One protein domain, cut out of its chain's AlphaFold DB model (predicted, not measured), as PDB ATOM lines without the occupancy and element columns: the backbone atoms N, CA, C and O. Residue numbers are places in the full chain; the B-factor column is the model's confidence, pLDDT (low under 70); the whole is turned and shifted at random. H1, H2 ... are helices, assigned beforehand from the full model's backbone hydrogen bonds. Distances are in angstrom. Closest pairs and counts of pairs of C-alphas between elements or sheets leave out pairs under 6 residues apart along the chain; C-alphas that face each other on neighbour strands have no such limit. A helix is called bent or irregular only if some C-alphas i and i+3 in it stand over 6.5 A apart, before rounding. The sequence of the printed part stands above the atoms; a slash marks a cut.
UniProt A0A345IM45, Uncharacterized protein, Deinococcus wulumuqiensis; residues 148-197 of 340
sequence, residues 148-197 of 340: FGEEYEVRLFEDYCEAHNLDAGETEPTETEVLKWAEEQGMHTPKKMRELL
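This is residues 148 to 197 of the 340 residues of an uncharacterized protein of Deinococcus wulumuqiensis (UniProt A0A345IM45). Two helices, H1 and H2, cross near their middles, and a short third helix, H3, lies beyond this crossed pair at one end of the longest axis. At the other end of that axis is the loop of residues 165 to 174, which turns the printed part back from H1 to H2. The printed part has 50 residues with three named helices in the order H1, H2, H3 and no named strand; the class is all helix, with 30 of the 50 residues in the named helices. The whole is only just compact, close to loose, with a radius of gyration of the C-alphas of 11.3 A, and its elongated outline spans 38 by 22 by 14 A.

Go along the printed part from Phe 148 and you first reach H1, residues 152 to 164. Look next at H2, residues 175 to 184, which H1 touches with residues 156 to 160 alone. There are 6 pairs of C-alphas within 8 A between the two helices. The closest C-alphas of H1 and H2 are those of Tyr 160 and Val 178, 6.3 A apart. Their centres are 9.9 A apart. Their lines stand about perpendicular at 73 degrees, but only just, close to a steep tilt. Read on to H3, residues 190 to 196, which touches no helix. H2 and H3 are apart, but only just: their closest C-alphas are 8.0 A from each other. H1 and H3 are apart too, with no C-alpha of the one within 8 A of the other. In the backbone lines of H1, H2 and H3, every O i to N i+4 pair inside the helix is within hydrogen-bond range.

Begin at Phe 148, whose C-alpha is at (10.591, 19.815, 40.901), and pass residues 148 to 151 to reach the first helix. Find C-alpha 152 at (10.608, 16.913, 45.192); from there H1 runs through 13 residues, from Tyr 152 to His 164, and its first and last C-alphas are 18.3 A apart. It is the longest helix by residues. Residues 165 to 174 follow as a short link of 10 residues. H2 then runs through 10 residues, from Glu 175 to Glu 184, with 14.3 A from first to last C-alpha. Residues 185 to 189 are a tight link of 5 residues, after which H3 runs through 7 residues, from Pro 190 to Leu 196. Find its last C-alpha, that of Leu 196, at (3.189, 19.255, 27.776). No helix is bent or irregular.

Look for the two C-alphas farthest apart in the domain at Glu 170, in the link between H1 and H2, and at Leu 197, the last printed residue: they are 37.7 A apart. The first and last printed C-alphas, those of Phe 148 and Leu 197, are 15.3 A apart. The printed part is one domain, residues 148 to 197 of a full chain of 340 residues, and it has no cut. Neither link between the helices is long. The B-factor column holds the pLDDT, and its mean over the printed part is 80.5. The mean is 87 in H1 and 88 in H2, and 73 in H3. Six residues are under 70, where the model's confidence is low: residues 168 to 171, and residues 196 to 197, of which 196 belongs to H3.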
ATOM      1  N   PHE A 148       9.555  20.833  40.661       77.25
ATOM      2  CA  PHE A 148      10.591  19.815  40.901       77.25
ATOM      3  C   PHE A 148      11.824  20.380  41.632       77.25
ATOM      4  O   PHE A 148      12.962  20.119  41.248       77.25
ATOM      5  N   GLY A 149      11.602  21.155  42.701       72.06
ATOM      6  CA  GLY A 149      12.679  21.675  43.558       72.06
ATOM      7  C   GLY A 149      13.462  20.583  44.311       72.06
ATOM      8  O   GLY A 149      13.114  19.406  44.255       72.06
ATOM      9  N   GLU A 150      14.487  20.976  45.075       70.75
ATOM     10  CA  GLU A 150      15.464  20.057  45.708       70.75
ATOM     11  C   GLU A 150      14.841  18.930  46.559       70.75
ATOM     12  O   GLU A 150      15.406  17.846  46.670       70.75
ATOM     13  N   GLU A 151      13.658  19.159  47.133       80.81
ATOM     14  CA  GLU A 151      12.951  18.189  47.980       80.81
ATOM     15  C   GLU A 151      11.852  17.403  47.248       80.81
ATOM     16  O   GLU A 151      11.090  16.686  47.892       80.81
ATOM     17  N   TYR A 152      11.687  17.571  45.934       83.19
ATOM     18  CA  TYR A 152      10.608  16.913  45.192       83.19
ATOM     19  C   TYR A 152      10.702  15.388  45.280       83.19
ATOM     20  O   TYR A 152       9.727  14.741  45.647       83.19
ATOM     21  N   GLU A 153      11.875  14.815  45.002       81.50
ATOM     22  CA  GLU A 153      12.068  13.358  45.029       81.50
ATOM     23  C   GLU A 153      11.863  12.785  46.435       81.50
ATOM     24  O   GLU A 153      11.258  11.726  46.587       81.50
ATOM     25  N   VAL A 154      12.304  13.518  47.463       84.31
ATOM     26  CA  VAL A 154      12.139  13.134  48.872       84.31
ATOM     27  C   VAL A 154      10.663  13.138  49.259       84.31
ATOM     28  O   VAL A 154      10.164  12.126  49.741       84.31
ATOM     29  N   ARG A 155       9.944  14.233  48.985       85.31
ATOM     30  CA  ARG A 155       8.508  14.344  49.283       85.31
ATOM     31  C   ARG A 155       7.689  13.310  48.523       85.31
ATOM     32  O   ARG A 155       6.817  12.674  49.096       85.31
ATOM     33  N   LEU A 156       8.008  13.091  47.249       86.81
ATOM     34  CA  LEU A 156       7.308  12.105  46.435       86.81
ATOM     35  C   LEU A 156       7.513  10.678  46.961       86.81
ATOM     36  O   LEU A 156       6.585   9.868  46.951       86.81
ATOM     37  N   PHE A 157       8.722  10.370  47.430       88.12
ATOM     38  CA  PHE A 157       9.022   9.095  48.066       88.12
ATOM     39  C   PHE A 157       8.296   8.933  49.410       88.12
ATOM     40  O   PHE A 157       7.755   7.861  49.680       88.12
ATOM     41  N   GLU A 158       8.254   9.981  50.237       87.31
ATOM     42  CA  GLU A 158       7.512   9.992  51.504       87.31
ATOM     43  C   GLU A 158       6.012   9.760  51.282       87.31
ATOM     44  O   GLU A 158       5.444   8.854  51.897       87.31
ATOM     45  N   ASP A 159       5.399  10.485  50.340       89.12
ATOM     46  CA  ASP A 159       3.984  10.344  49.985       89.12
ATOM     47  C   ASP A 159       3.664   8.923  49.484       89.12
ATOM     48  O   ASP A 159       2.644   8.329  49.851       89.12
ATOM     49  N   TYR A 160       4.550   8.342  48.665       89.00
ATOM     50  CA  TYR A 160       4.420   6.961  48.201       89.00
ATOM     51  C   TYR A 160       4.491   5.967  49.367       89.00
ATOM     52  O   TYR A 160       3.653   5.067  49.482       89.00
ATOM     53  N   CYS A 161       5.478   6.115  50.253       87.50
ATOM     54  CA  CYS A 161       5.638   5.240  51.412       87.50
ATOM     55  C   CYS A 161       4.428   5.319  52.352       87.50
ATOM     56  O   CYS A 161       3.933   4.276  52.787       87.50
ATOM     57  N   GLU A 162       3.897   6.519  52.602       87.69
ATOM     58  CA  GLU A 162       2.678   6.715  53.392       87.69
ATOM     59  C   GLU A 162       1.469   6.031  52.733       87.69
ATOM     60  O   GLU A 162       0.768   5.246  53.379       87.69
ATOM     61  N   ALA A 163       1.260   6.240  51.429       88.62
ATOM     62  CA  ALA A 163       0.148   5.643  50.689       88.62
ATOM     63  C   ALA A 163       0.173   4.102  50.700       88.62
ATOM     64  O   ALA A 163      -0.879   3.454  50.654       88.62
ATOM     65  N   HIS A 164       1.365   3.509  50.787       87.62
ATOM     66  CA  HIS A 164       1.573   2.064  50.775       87.62
ATOM     67  C   HIS A 164       1.850   1.455  52.162       87.62
ATOM     68  O   HIS A 164       2.037   0.241  52.252       87.62
ATOM     69  N   ASN A 165       1.796   2.252  53.240       85.00
ATOM     70  CA  ASN A 165       2.164   1.859  54.610       85.00
ATOM     71  C   ASN A 165       3.527   1.143  54.676       85.00
ATOM     72  O   ASN A 165       3.664   0.106  55.328       85.00
ATOM     73  N   LEU A 166       4.514   1.668  53.952       83.12
ATOM     74  CA  LEU A 166       5.875   1.148  53.948       83.12
ATOM     75  C   LEU A 166       6.679   1.840  55.047       83.12
ATOM     76  O   LEU A 166       6.777   3.066  55.072       83.12
ATOM     77  N   ASP A 167       7.281   1.053  55.936       72.56
ATOM     78  CA  ASP A 167       8.286   1.570  56.859       72.56
ATOM     79  C   ASP A 167       9.598   1.805  56.096       72.56
ATOM     80  O   ASP A 167      10.067   0.940  55.344       72.56
ATOM     81  N   ALA A 168      10.197   2.982  56.305       58.69
ATOM     82  CA  ALA A 168      11.467   3.378  55.708       58.69
ATOM     83  C   ALA A 168      12.584   2.408  56.145       58.69
ATOM     84  O   ALA A 168      13.195   2.567  57.202       58.69
ATOM     85  N   GLY A 169      12.823   1.364  55.347       60.75
ATOM     86  CA  GLY A 169      13.875   0.372  55.584       60.75
ATOM     87  C   GLY A 169      13.534  -1.078  55.232       60.75
ATOM     88  O   GLY A 169      14.453  -1.895  55.189       60.75
ATOM     89  N   GLU A 170      12.269  -1.433  54.965       61.78
ATOM     90  CA  GLU A 170      11.904  -2.831  54.659       61.78
ATOM     91  C   GLU A 170      11.912  -3.161  53.158       61.78
ATOM     92  O   GLU A 170      12.220  -4.289  52.767       61.78
ATOM     93  N   THR A 171      11.607  -2.195  52.289       61.59
ATOM     94  CA  THR A 171      11.737  -2.303  50.826       61.59
ATOM     95  C   THR A 171      11.808  -0.894  50.247       61.59
ATOM     96  O   THR A 171      10.873  -0.121  50.427       61.59
ATOM     97  N   GLU A 172      12.902  -0.546  49.568       72.38
ATOM     98  CA  GLU A 172      12.996   0.733  48.855       72.38
ATOM     99  C   GLU A 172      12.327   0.580  47.478       72.38
ATOM    100  O   GLU A 172      12.824  -0.199  46.655       72.38
ATOM    101  N   PRO A 173      11.188   1.249  47.219       79.56
ATOM    102  CA  PRO A 173      10.602   1.272  45.888       79.56
ATOM    103  C   PRO A 173      11.571   1.931  44.908       79.56
ATOM    104  O   PRO A 173      12.310   2.858  45.243       79.56
ATOM    105  N   THR A 174      11.569   1.451  43.671       85.81
ATOM    106  CA  THR A 174      12.364   2.062  42.609       85.81
ATOM    107  C   THR A 174      11.779   3.421  42.227       85.81
ATOM    108  O   THR A 174      10.564   3.620  42.255       85.81
ATOM    109  N   GLU A 175      12.628   4.341  41.766       84.25
ATOM    110  CA  GLU A 175      12.204   5.646  41.232       84.25
ATOM    111  C   GLU A 175      11.092   5.501  40.174       84.25
ATOM    112  O   GLU A 175      10.127   6.260  40.146       84.25
ATOM    113  N   THR A 176      11.172   4.463  39.336       87.25
ATOM    114  CA  THR A 176      10.161   4.179  38.308       87.25
ATOM    115  C   THR A 176       8.792   3.831  38.900       87.25
ATOM    116  O   THR A 176       7.771   4.227  38.340       87.25
ATOM    117  N   GLU A 177       8.744   3.090  40.008       88.69
ATOM    118  CA  GLU A 177       7.490   2.738  40.688       88.69
ATOM    119  C   GLU A 177       6.851   3.966  41.335       88.69
ATOM    120  O   GLU A 177       5.660   4.207  41.133       88.69
ATOM    121  N   VAL A 178       7.660   4.775  42.023       88.31
ATOM    122  CA  VAL A 178       7.223   6.022  42.664       88.31
ATOM    123  C   VAL A 178       6.694   7.017  41.624       88.31
ATOM    124  O   VAL A 178       5.591   7.539  41.773       88.31
ATOM    125  N   LEU A 179       7.419   7.227  40.518       87.38
ATOM    126  CA  LEU A 179       6.984   8.121  39.439       87.38
ATOM    127  C   LEU A 179       5.705   7.630  38.755       87.38
ATOM    128  O   LEU A 179       4.823   8.432  38.453       87.38
ATOM    129  N   LYS A 180       5.574   6.321  38.519       88.56
ATOM    130  CA  LYS A 180       4.357   5.761  37.924       88.56
ATOM    131  C   LYS A 180       3.151   5.945  38.847       88.56
ATOM    132  O   LYS A 180       2.079   6.317  38.377       88.56
ATOM    133  N   TRP A 181       3.326   5.714  40.146       91.81
ATOM    134  CA  TRP A 181       2.288   5.979  41.138       91.81
ATOM    135  C   TRP A 181       1.888   7.461  41.150       91.81
ATOM    136  O   TRP A 181       0.699   7.767  41.108       91.81
ATOM    137  N   ALA A 182       2.861   8.375  41.100       88.81
ATOM    138  CA  ALA A 182       2.617   9.814  41.022       88.81
ATOM    139  C   ALA A 182       1.760  10.189  39.799       88.81
ATOM    140  O   ALA A 182       0.788  10.942  39.912       88.81
ATOM    141  N   GLU A 183       2.075   9.619  38.628       87.62
ATOM    142  CA  GLU A 183       1.286   9.800  37.402       87.62
ATOM    143  C   GLU A 183      -0.160   9.310  37.576       87.62
ATOM    144  O   GLU A 183      -1.094  10.003  37.160       87.62
ATOM    145  N   GLU A 184      -0.359   8.152  38.216       89.56
ATOM    146  CA  GLU A 184      -1.680   7.578  38.506       89.56
ATOM    147  C   GLU A 184      -2.498   8.437  39.489       89.56
ATOM    148  O   GLU A 184      -3.720   8.519  39.346       89.56
ATOM    149  N   GLN A 185      -1.846   9.140  40.425       88.75
ATOM    150  CA  GLN A 185      -2.490  10.111  41.326       88.75
ATOM    151  C   GLN A 185      -2.770  11.472  40.666       88.75
ATOM    152  O   GLN A 185      -3.357  12.361  41.282       88.75
ATOM    153  N   GLY A 186      -2.366  11.658  39.407       83.00
ATOM    154  CA  GLY A 186      -2.535  12.917  38.688       83.00
ATOM    155  C   GLY A 186      -1.516  13.997  39.060       83.00
ATOM    156  O   GLY A 186      -1.674  15.128  38.599       83.00
ATOM    157  N   MET A 187      -0.467  13.659  39.814       85.19
ATOM    158  CA  MET A 187       0.620  14.576  40.160       85.19
ATOM    159  C   MET A 187       1.423  14.987  38.910       85.19
ATOM    160  O   MET A 187       1.362  14.347  37.849       85.19
ATOM    161  N   HIS A 188       2.159  16.097  39.013       78.62
ATOM    162  CA  HIS A 188       3.115  16.499  37.983       78.62
ATOM    163  C   HIS A 188       4.348  15.597  38.059       78.62
ATOM    164  O   HIS A 188       4.864  15.364  39.144       78.62
ATOM    165  N   THR A 189       4.830  15.114  36.912       80.88
ATOM    166  CA  THR A 189       6.110  14.396  36.803       80.88
ATOM    167  C   THR A 189       7.000  15.065  35.759       80.88
ATOM    168  O   THR A 189       6.465  15.649  34.807       80.88
ATOM    169  N   PRO A 190       8.342  14.971  35.866       76.06
ATOM    170  CA  PRO A 190       9.245  15.577  34.885       76.06
ATOM    171  C   PRO A 190       8.936  15.138  33.452       76.06
ATOM    172  O   PRO A 190       8.942  15.944  32.524       76.06
ATOM    173  N   LYS A 191       8.586  13.860  33.271       77.00
ATOM    174  CA  LYS A 191       8.171  13.306  31.981       77.00
ATOM    175  C   LYS A 191       6.889  13.964  31.460       77.00
ATOM    176  O   LYS A 191       6.875  14.431  30.326       77.00
ATOM    177  N   LYS A 192       5.838  14.041  32.281       75.38
ATOM    178  CA  LYS A 192       4.559  14.658  31.902       75.38
ATOM    179  C   LYS A 192       4.720  16.141  31.567       75.38
ATOM    180  O   LYS A 192       4.111  16.611  30.614       75.38
ATOM    181  N   MET A 193       5.586  16.864  32.281       73.19
ATOM    182  CA  MET A 193       5.889  18.266  31.966       73.19
ATOM    183  C   MET A 193       6.612  18.425  30.623       73.19
ATOM    184  O   MET A 193       6.243  19.297  29.839       73.19
ATOM    185  N   ARG A 194       7.561  17.540  30.290       70.50
ATOM    186  CA  ARG A 194       8.187  17.517  28.952       70.50
ATOM    187  C   ARG A 194       7.203  17.148  27.839       70.50
ATOM    188  O   ARG A 194       7.317  17.641  26.727       70.50
ATOM    189  N   GLU A 195       6.210  16.304  28.110       72.88
ATOM    190  CA  GLU A 195       5.164  15.989  27.125       72.88
ATOM    191  C   GLU A 195       4.202  17.169  26.883       72.88
ATOM    192  O   GLU A 195       3.683  17.320  25.774       72.88
ATOM    193  N   LEU A 196       3.983  18.023  27.892       67.31
ATOM    194  CA  LEU A 196       3.189  19.255  27.776       67.31
ATOM    195  C   LEU A 196       3.915  20.354  26.984       67.31
ATOM    196  O   LEU A 196       3.269  21.144  26.290       67.31
ATOM    197  N   LEU A 197       5.247  20.375  27.046       67.19
ATOM    198  CA  LEU A 197       6.126  21.313  26.348       67.19
ATOM    199  C   LEU A 197       6.886  20.569  25.242       67.19
ATOM    200  O   LEU A 197       7.988  20.095  25.493       67.19
TER     201      LEU A 197